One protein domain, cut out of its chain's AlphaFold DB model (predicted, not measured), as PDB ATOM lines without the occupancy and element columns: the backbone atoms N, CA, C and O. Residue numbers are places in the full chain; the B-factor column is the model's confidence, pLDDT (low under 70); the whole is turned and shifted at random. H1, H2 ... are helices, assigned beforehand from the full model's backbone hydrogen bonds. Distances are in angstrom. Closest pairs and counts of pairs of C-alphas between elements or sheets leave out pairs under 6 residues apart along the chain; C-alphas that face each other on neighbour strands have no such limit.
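AT A GLANCE: This is residues 2 to 61 of the 62 residues of an uncharacterized protein of Halobacillus dabanensis (UniProt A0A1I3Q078). Two long helices, H1 then H2, fold back on each other as a helical hairpin, slightly crossed and meeting along part of their length, with a long loop, residues 22 to 35, joining them at one end. The printed part has 60 residues, two named helices and no named strand, and its class is all helix. It is loose, with a radius of gyration of the C-alphas of 13.5 A, and makes a rod spanning 42 by 19 by 16 A.

HOW THE PARTS SIT: H1, residues 2 to 21, touches H2, residues 36 to 61, with residues 7 to 14 alone, and H2 touches it with residues 43 to 51 alone. Their closest C-alphas, of Leu 10 and Leu 47, are 7.2 A apart. They run opposite ways at a shallow tilt of 34.5 degrees, only just short of steep. Of the O i to N i+4 pairs, 15 of 16 in H1 and 20 of 22 in H2 are within hydrogen-bond range.

IN THESE COORDINATES: H1 begins at C-alpha 2, (-3.588, 68.321, -17.985), and is 26.5 A long from first to last C-alpha. H2 is 37.9 A long and ends at C-alpha 61, (-13.308, 69.847, -26.970).

THE WHOLE: The farthest C-alphas, of His 33 and Tyr 61, are 42.3 A apart. The link is long, and residues 20 to 26 and 32 to 38 stand free, of which 36 to 38 belong to H2. The printed part has no cut, and no printed residue is under 70 in pLDDT.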
ATOM      1  N   GLU A   2      -2.600  69.389 -18.262       76.81
ATOM      2  CA  GLU A   2      -3.588  68.321 -17.985       76.81
ATOM      3  C   GLU A   2      -3.310  66.979 -18.682       76.81
ATOM      4  O   GLU A   2      -3.351  65.933 -18.040       76.81
ATOM      5  N   VAL A   3      -2.914  66.994 -19.962       79.25
ATOM      6  CA  VAL A   3      -2.600  65.769 -20.732       79.25
ATOM      7  C   VAL A   3      -1.524  64.915 -20.046       79.25
ATOM      8  O   VAL A   3      -1.613  63.693 -20.008       79.25
ATOM      9  N   GLN A   4      -0.509  65.559 -19.465       81.88
ATOM     10  CA  GLN A   4       0.595  64.877 -18.783       81.88
ATOM     11  C   GLN A   4       0.103  64.107 -17.552       81.88
ATOM     12  O   GLN A   4       0.531  62.980 -17.326       81.88
ATOM     13  N   ILE A   5      -0.833  64.690 -16.796       87.75
ATOM     14  CA  ILE A   5      -1.443  64.051 -15.626       87.75
ATOM     15  C   ILE A   5      -2.276  62.843 -16.065       87.75
ATOM     16  O   ILE A   5      -2.141  61.771 -15.479       87.75
ATOM     17  N   VAL A   6      -3.067  62.975 -17.135       85.44
ATOM     18  CA  VAL A   6      -3.862  61.862 -17.683       85.44
ATOM     19  C   VAL A   6      -2.969  60.702 -18.128       85.44
ATOM     20  O   VAL A   6      -3.234  59.553 -17.781       85.44
ATOM     21  N   VAL A   7      -1.872  60.986 -18.835       84.31
ATOM     22  CA  VAL A   7      -0.913  59.955 -19.268       84.31
ATOM     23  C   VAL A   7      -0.265  59.255 -18.070       84.31
ATOM     24  O   VAL A   7      -0.139  58.030 -18.075       84.31
ATOM     25  N   ILE A   8       0.101  59.999 -17.022       89.62
ATOM     26  CA  ILE A   8       0.654  59.423 -15.786       89.62
ATOM     27  C   ILE A   8      -0.373  58.517 -15.096       89.62
ATOM     28  O   ILE A   8      -0.022  57.413 -14.679       89.62
ATOM     29  N   ILE A   9      -1.638  58.940 -15.013       89.75
ATOM     30  CA  ILE A   9      -2.722  58.135 -14.430       89.75
ATOM     31  C   ILE A   9      -2.939  56.853 -15.239       89.75
ATOM     32  O   ILE A   9      -3.049  55.779 -14.648       89.75
ATOM     33  N   LEU A  10      -2.952  56.933 -16.572       87.31
ATOM     34  CA  LEU A  10      -3.086  55.760 -17.443       87.31
ATOM     35  C   LEU A  10      -1.930  54.774 -17.246       87.31
ATOM     36  O   LEU A  10      -2.167  53.580 -17.062       87.31
ATOM     37  N   LEU A  11      -0.688  55.268 -17.220       86.88
ATOM     38  CA  LEU A  11       0.497  54.446 -16.967       86.88
ATOM     39  C   LEU A  11       0.426  53.761 -15.601       86.88
ATOM     40  O   LEU A  11       0.594  52.544 -15.519       86.88
ATOM     41  N   LEU A  12       0.137  54.518 -14.542       89.31
ATOM     42  CA  LEU A  12       0.014  53.974 -13.189       89.31
ATOM     43  C   LEU A  12      -1.110  52.944 -13.092       89.31
ATOM     44  O   LEU A  12      -0.917  51.909 -12.465       89.31
ATOM     45  N   SER A  13      -2.247  53.185 -13.744       87.25
ATOM     46  CA  SER A  13      -3.390  52.266 -13.721       87.25
ATOM     47  C   SER A  13      -3.043  50.920 -14.354       87.25
ATOM     48  O   SER A  13      -3.304  49.879 -13.757       87.25
ATOM     49  N   VAL A  14      -2.392  50.925 -15.523       84.19
ATOM     50  CA  VAL A  14      -1.977  49.686 -16.204       84.19
ATOM     51  C   VAL A  14      -0.890  48.955 -15.409       84.19
ATOM     52  O   VAL A  14      -0.938  47.733 -15.275       84.19
ATOM     53  N   VAL A  15       0.080  49.688 -14.852       85.62
ATOM     54  CA  VAL A  15       1.168  49.097 -14.057       85.62
ATOM     55  C   VAL A  15       0.640  48.487 -12.759       85.62
ATOM     56  O   VAL A  15       1.015  47.363 -12.429       85.62
ATOM     57  N   LEU A  16      -0.234  49.188 -12.034       86.62
ATOM     58  CA  LEU A  16      -0.828  48.685 -10.793       86.62
ATOM     59  C   LEU A  16      -1.756  47.496 -11.051       86.62
ATOM     60  O   LEU A  16      -1.711  46.528 -10.294       86.62
ATOM     61  N   ASP A  17      -2.545  47.513 -12.127       83.56
ATOM     62  CA  ASP A  17      -3.407  46.377 -12.471       83.56
ATOM     63  C   ASP A  17      -2.590  45.120 -12.796       83.56
ATOM     64  O   ASP A  17      -2.864  44.044 -12.261       83.56
ATOM     65  N   TYR A  18      -1.533  45.270 -13.597       79.81
ATOM     66  CA  TYR A  18      -0.705  44.143 -14.014       79.81
ATOM     67  C   TYR A  18       0.242  43.633 -12.914       79.81
ATOM     68  O   TYR A  18       0.421  42.424 -12.776       79.81
ATOM     69  N   LEU A  19       0.878  44.523 -12.138       78.12
ATOM     70  CA  LEU A  19       1.878  44.129 -11.133       78.12
ATOM     71  C   LEU A  19       1.299  43.910  -9.733       78.12
ATOM     72  O   LEU A  19       1.846  43.103  -8.982       78.12
ATOM     73  N   TRP A  20       0.251  44.645  -9.353       77.31
ATOM     74  CA  TRP A  20      -0.223  44.689  -7.966       77.31
ATOM     75  C   TRP A  20      -1.551  43.968  -7.769       77.31
ATOM     76  O   TRP A  20      -1.690  43.208  -6.813       77.31
ATOM     77  N   PHE A  21      -2.533  44.189  -8.643       77.00
ATOM     78  CA  PHE A  21      -3.874  43.626  -8.453       77.00
ATOM     79  C   PHE A  21      -4.030  42.200  -8.982       77.00
ATOM     80  O   PHE A  21      -4.934  41.492  -8.542       77.00
ATOM     81  N   ASP A  22      -3.132  41.736  -9.850       79.06
ATOM     82  CA  ASP A  22      -3.155  40.368 -10.376       79.06
ATOM     83  C   ASP A  22      -2.090  39.443  -9.764       79.06
ATOM     84  O   ASP A  22      -1.468  38.633 -10.448       79.06
ATOM     85  N   GLN A  23      -1.893  39.526  -8.446       72.06
ATOM     86  CA  GLN A  23      -0.965  38.643  -7.720       72.06
ATOM     87  C   GLN A  23      -1.304  37.152  -7.880       72.06
ATOM     88  O   GLN A  23      -0.405  36.320  -7.996       72.06
ATOM     89  N   ASP A  24      -2.596  36.821  -7.948       80.31
ATOM     90  CA  ASP A  24      -3.064  35.442  -8.122       80.31
ATOM     91  C   ASP A  24      -3.018  34.967  -9.585       80.31
ATOM     92  O   ASP A  24      -3.312  33.801  -9.863       80.31
ATOM     93  N   GLY A  25      -2.695  35.843 -10.544       77.62
ATOM     94  CA  GLY A  25      -2.733  35.501 -11.965       77.62
ATOM     95  C   GLY A  25      -4.136  35.135 -12.461       77.62
ATOM     96  O   GLY A  25      -4.267  34.360 -13.405       77.62
ATOM     97  N   LYS A  26      -5.206  35.619 -11.822       81.38
ATOM     98  CA  LYS A  26      -6.587  35.275 -12.209       81.38
ATOM     99  C   LYS A  26      -7.014  36.008 -13.481       81.38
ATOM    100  O   LYS A  26      -7.804  35.465 -14.250       81.38
ATOM    101  N   ARG A  27      -6.493  37.215 -13.716       81.38
ATOM    102  CA  ARG A  27      -6.823  38.069 -14.871       81.38
ATOM    103  C   ARG A  27      -5.760  37.978 -15.960       81.38
ATOM    104  O   ARG A  27      -6.106  37.840 -17.131       81.38
ATOM    105  N   TRP A  28      -4.481  37.977 -15.586       85.38
ATOM    106  CA  TRP A  28      -3.338  37.931 -16.501       85.38
ATOM    107  C   TRP A  28      -2.575  36.600 -16.454       85.38
ATOM    108  O   TRP A  28      -1.504  36.480 -17.046       85.38
ATOM    109  N   GLY A  29      -3.117  35.548 -15.829       83.19
ATOM    110  CA  GLY A  29      -2.455  34.234 -15.735       83.19
ATOM    111  C   GLY A  29      -2.119  33.590 -17.077       83.19
ATOM    112  O   GLY A  29      -1.147  32.843 -17.189       83.19
ATOM    113  N   TRP A  30      -2.859  33.935 -18.127       84.69
ATOM    114  CA  TRP A  30      -2.576  33.527 -19.501       84.69
ATOM    115  C   TRP A  30      -1.318  34.199 -20.081       84.69
ATOM    116  O   TRP A  30      -0.635  33.593 -20.907       84.69
ATOM    117  N   LEU A  31      -0.923  35.376 -19.578       87.06
ATOM    118  CA  LEU A  31       0.360  36.012 -19.893       87.06
ATOM    119  C   LEU A  31       1.535  35.350 -19.163       87.06
ATOM    120  O   LEU A  31       2.681  35.617 -19.506       87.06
ATOM    121  N   LYS A  32       1.324  34.474 -18.171       82.62
ATOM    122  CA  LYS A  32       2.411  33.946 -17.321       82.62
ATOM    123  C   LYS A  32       3.537  33.283 -18.128       82.62
ATOM    124  O   LYS A  32       4.705  33.522 -17.825       82.62
ATOM    125  N   HIS A  33       3.185  32.575 -19.202       87.62
ATOM    126  CA  HIS A  33       4.106  31.864 -20.103       87.62
ATOM    127  C   HIS A  33       4.703  32.747 -21.208       87.62
ATOM    128  O   HIS A  33       5.555  32.294 -21.969       87.62
ATOM    129  N   TRP A  34       4.265  34.001 -21.319       90.50
ATOM    130  CA  TRP A  34       4.754  34.910 -22.347       90.50
ATOM    131  C   TRP A  34       6.138  35.444 -21.982       90.50
ATOM    132  O   TRP A  34       6.456  35.707 -20.812       90.50
ATOM    133  N   THR A  35       6.954  35.655 -23.011       91.12
ATOM    134  CA  THR A  35       8.257  36.311 -22.879       91.12
ATOM    135  C   THR A  35       8.089  37.759 -22.414       91.12
ATOM    136  O   THR A  35       7.029  38.369 -22.574       91.12
ATOM    137  N   ARG A  36       9.156  38.351 -21.857       86.62
ATOM    138  CA  ARG A  36       9.120  39.762 -21.432       86.62
ATOM    139  C   ARG A  36       8.763  40.696 -22.588       86.62
ATOM    140  O   ARG A  36       7.950  41.585 -22.389       86.62
ATOM    141  N   MET A  37       9.296  40.460 -23.791       89.25
ATOM    142  CA  MET A  37       8.966  41.286 -24.958       89.25
ATOM    143  C   MET A  37       7.488  41.194 -25.336       89.25
ATOM    144  O   MET A  37       6.873  42.226 -25.570       89.25
ATOM    145  N   GLN A  38       6.897  39.995 -25.345       90.88
ATOM    146  CA  GLN A  38       5.471  39.824 -25.654       90.88
ATOM    147  C   GLN A  38       4.577  40.529 -24.627       90.88
ATOM    148  O   GLN A  38       3.626  41.205 -25.010       90.88
ATOM    149  N   LYS A  39       4.910  40.420 -23.334       89.19
ATOM    150  CA  LYS A  39       4.204  41.130 -22.254       89.19
ATOM    151  C   LYS A  39       4.281  42.642 -22.436       89.19
ATOM    152  O   LYS A  39       3.254  43.312 -22.405       89.19
ATOM    153  N   THR A  40       5.479  43.174 -22.674       88.00
ATOM    154  CA  THR A  40       5.679  44.613 -22.887       88.00
ATOM    155  C   THR A  40       4.936  45.105 -24.123       88.00
ATOM    156  O   THR A  40       4.276  46.136 -24.058       88.00
ATOM    157  N   LEU A  41       4.996  44.365 -25.231       91.69
ATOM    158  CA  LEU A  41       4.334  44.744 -26.478       91.69
ATOM    159  C   LEU A  41       2.809  44.766 -26.313       91.69
ATOM    160  O   LEU A  41       2.154  45.713 -26.741       91.69
ATOM    161  N   PHE A  42       2.258  43.786 -25.601       90.00
ATOM    162  CA  PHE A  42       0.838  43.737 -25.274       90.00
ATOM    163  C   PHE A  42       0.403  44.870 -24.331       90.00
ATOM    164  O   PHE A  42      -0.574  45.555 -24.601       90.00
ATOM    165  N   LEU A  43       1.141  45.143 -23.253       87.69
ATOM    166  CA  LEU A  43       0.815  46.270 -22.366       87.69
ATOM    167  C   LEU A  43       0.965  47.624 -23.083       87.69
ATOM    168  O   LEU A  43       0.182  48.545 -22.854       87.69
ATOM    169  N   SER A  44       1.932  47.741 -23.997       88.38
ATOM    170  CA  SER A  44       2.121  48.952 -24.798       88.38
ATOM    171  C   SER A  44       0.958  49.213 -25.757       88.38
ATOM    172  O   SER A  44       0.615  50.372 -25.977       88.38
ATOM    173  N   SER A  45       0.296  48.168 -26.273       90.88
ATOM    174  CA  SER A  45      -0.871  48.350 -27.141       90.88
ATOM    175  C   SER A  45      -2.086  48.873 -26.372       90.88
ATOM    176  O   SER A  45      -2.820  49.697 -26.913       90.88
ATOM    177  N   PHE A  46      -2.259  48.495 -25.098       86.62
ATOM    178  CA  PHE A  46      -3.276  49.087 -24.219       86.62
ATOM    179  C   PHE A  46      -3.053  50.583 -24.012       86.62
ATOM    180  O   PHE A  46      -3.988  51.372 -24.139       86.62
ATOM    181  N   LEU A  47      -1.809  50.977 -23.733       86.94
ATOM    182  CA  LEU A  47      -1.453  52.386 -23.568       86.94
ATOM    183  C   LEU A  47      -1.654  53.174 -24.863       86.94
ATOM    184  O   LEU A  47      -2.195  54.277 -24.826       86.94
ATOM    185  N   LEU A  48      -1.271  52.596 -26.003       90.62
ATOM    186  CA  LEU A  48      -1.486  53.203 -27.313       90.62
ATOM    187  C   LEU A  48      -2.984  53.398 -27.592       90.62
ATOM    188  O   LEU A  48      -3.393  54.487 -27.981       90.62
ATOM    189  N   ALA A  49      -3.807  52.374 -27.350       92.19
ATOM    190  CA  ALA A  49      -5.254  52.452 -27.538       92.19
ATOM    191  C   ALA A  49      -5.892  53.512 -26.627       92.19
ATOM    192  O   ALA A  49      -6.680  54.330 -27.099       92.19
ATOM    193  N   ALA A  50      -5.511  53.551 -25.348       87.94
ATOM    194  CA  ALA A  50      -5.994  54.558 -24.406       87.94
ATOM    195  C   ALA A  50      -5.611  55.983 -24.835       87.94
ATOM    196  O   ALA A  50      -6.435  56.892 -24.751       87.94
ATOM    197  N   LEU A  51      -4.391  56.174 -25.347       87.00
ATOM    198  CA  LEU A  51      -3.938  57.465 -25.859       87.00
ATOM    199  C   LEU A  51      -4.728  57.890 -27.105       87.00
ATOM    200  O   LEU A  51      -5.144  59.042 -27.193       87.00
ATOM    201  N   VAL A  52      -4.970  56.968 -28.041       92.56
ATOM    202  CA  VAL A  52      -5.777  57.232 -29.245       92.56
ATOM    203  C   VAL A  52      -7.202  57.631 -28.867       92.56
ATOM    204  O   VAL A  52      -7.713  58.613 -29.400       92.56
ATOM    205  N   ILE A  53      -7.824  56.920 -27.921       90.50
ATOM    206  CA  ILE A  53      -9.161  57.254 -27.409       90.50
ATOM    207  C   ILE A  53      -9.152  58.638 -26.757       90.50
ATOM    208  O   ILE A  53     -10.018  59.454 -27.055       90.50
ATOM    209  N   TYR A  54      -8.167  58.924 -25.901       86.75
ATOM    210  CA  TYR A  54      -8.052  60.221 -25.241       86.75
ATOM    211  C   TYR A  54      -7.923  61.367 -26.247       86.75
ATOM    212  O   TYR A  54      -8.645  62.353 -26.130       86.75
ATOM    213  N   ILE A  55      -7.054  61.233 -27.255       88.19
ATOM    214  CA  ILE A  55      -6.909  62.238 -28.315       88.19
ATOM    215  C   ILE A  55      -8.220  62.379 -29.089       88.19
ATOM    216  O   ILE A  55      -8.691  63.497 -29.262       88.19
ATOM    217  N   GLY A  56      -8.828  61.266 -29.507       90.31
ATOM    218  CA  GLY A  56     -10.089  61.264 -30.250       90.31
ATOM    219  C   GLY A  56     -11.220  61.979 -29.510       90.31
ATOM    220  O   GLY A  56     -11.905  62.798 -30.108       90.31
ATOM    221  N   LEU A  57     -11.364  61.726 -28.207       88.50
ATOM    222  CA  LEU A  57     -12.327  62.429 -27.358       88.50
ATOM    223  C   LEU A  57     -11.943  63.896 -27.157       88.50
ATOM    224  O   LEU A  57     -12.808  64.758 -27.173       88.50
ATOM    225  N   SER A  58     -10.655  64.198 -26.991       84.38
ATOM    226  CA  SER A  58     -10.185  65.570 -26.753       84.38
ATOM    227  C   SER A  58     -10.346  66.472 -27.975       84.38
ATOM    228  O   SER A  58     -10.510  67.673 -27.799       84.38
ATOM    229  N   LEU A  59     -10.327  65.918 -29.195       85.88
ATOM    230  CA  LEU A  59     -10.572  66.666 -30.435       85.88
ATOM    231  C   LEU A  59     -11.970  67.294 -30.488       85.88
ATOM    232  O   LEU A  59     -12.145  68.292 -31.173       85.88
ATOM    233  N   GLU A  60     -12.953  66.732 -29.783       78.31
ATOM    234  CA  GLU A  60     -14.305  67.301 -29.703       78.31
ATOM    235  C   GLU A  60     -14.361  68.566 -28.825       78.31
ATOM    236  O   GLU A  60     -15.259  69.390 -28.975       78.31
ATOM    237  N   TYR A  61     -13.384  68.740 -27.931       74.50
ATOM    238  CA  TYR A  61     -13.308  69.847 -26.970       74.50
ATOM    239  C   TYR A  61     -12.179  70.845 -27.289       74.50
ATOM    240  O   TYR A  61     -11.849  71.682 -26.445       74.50
TER     241      TYR A  61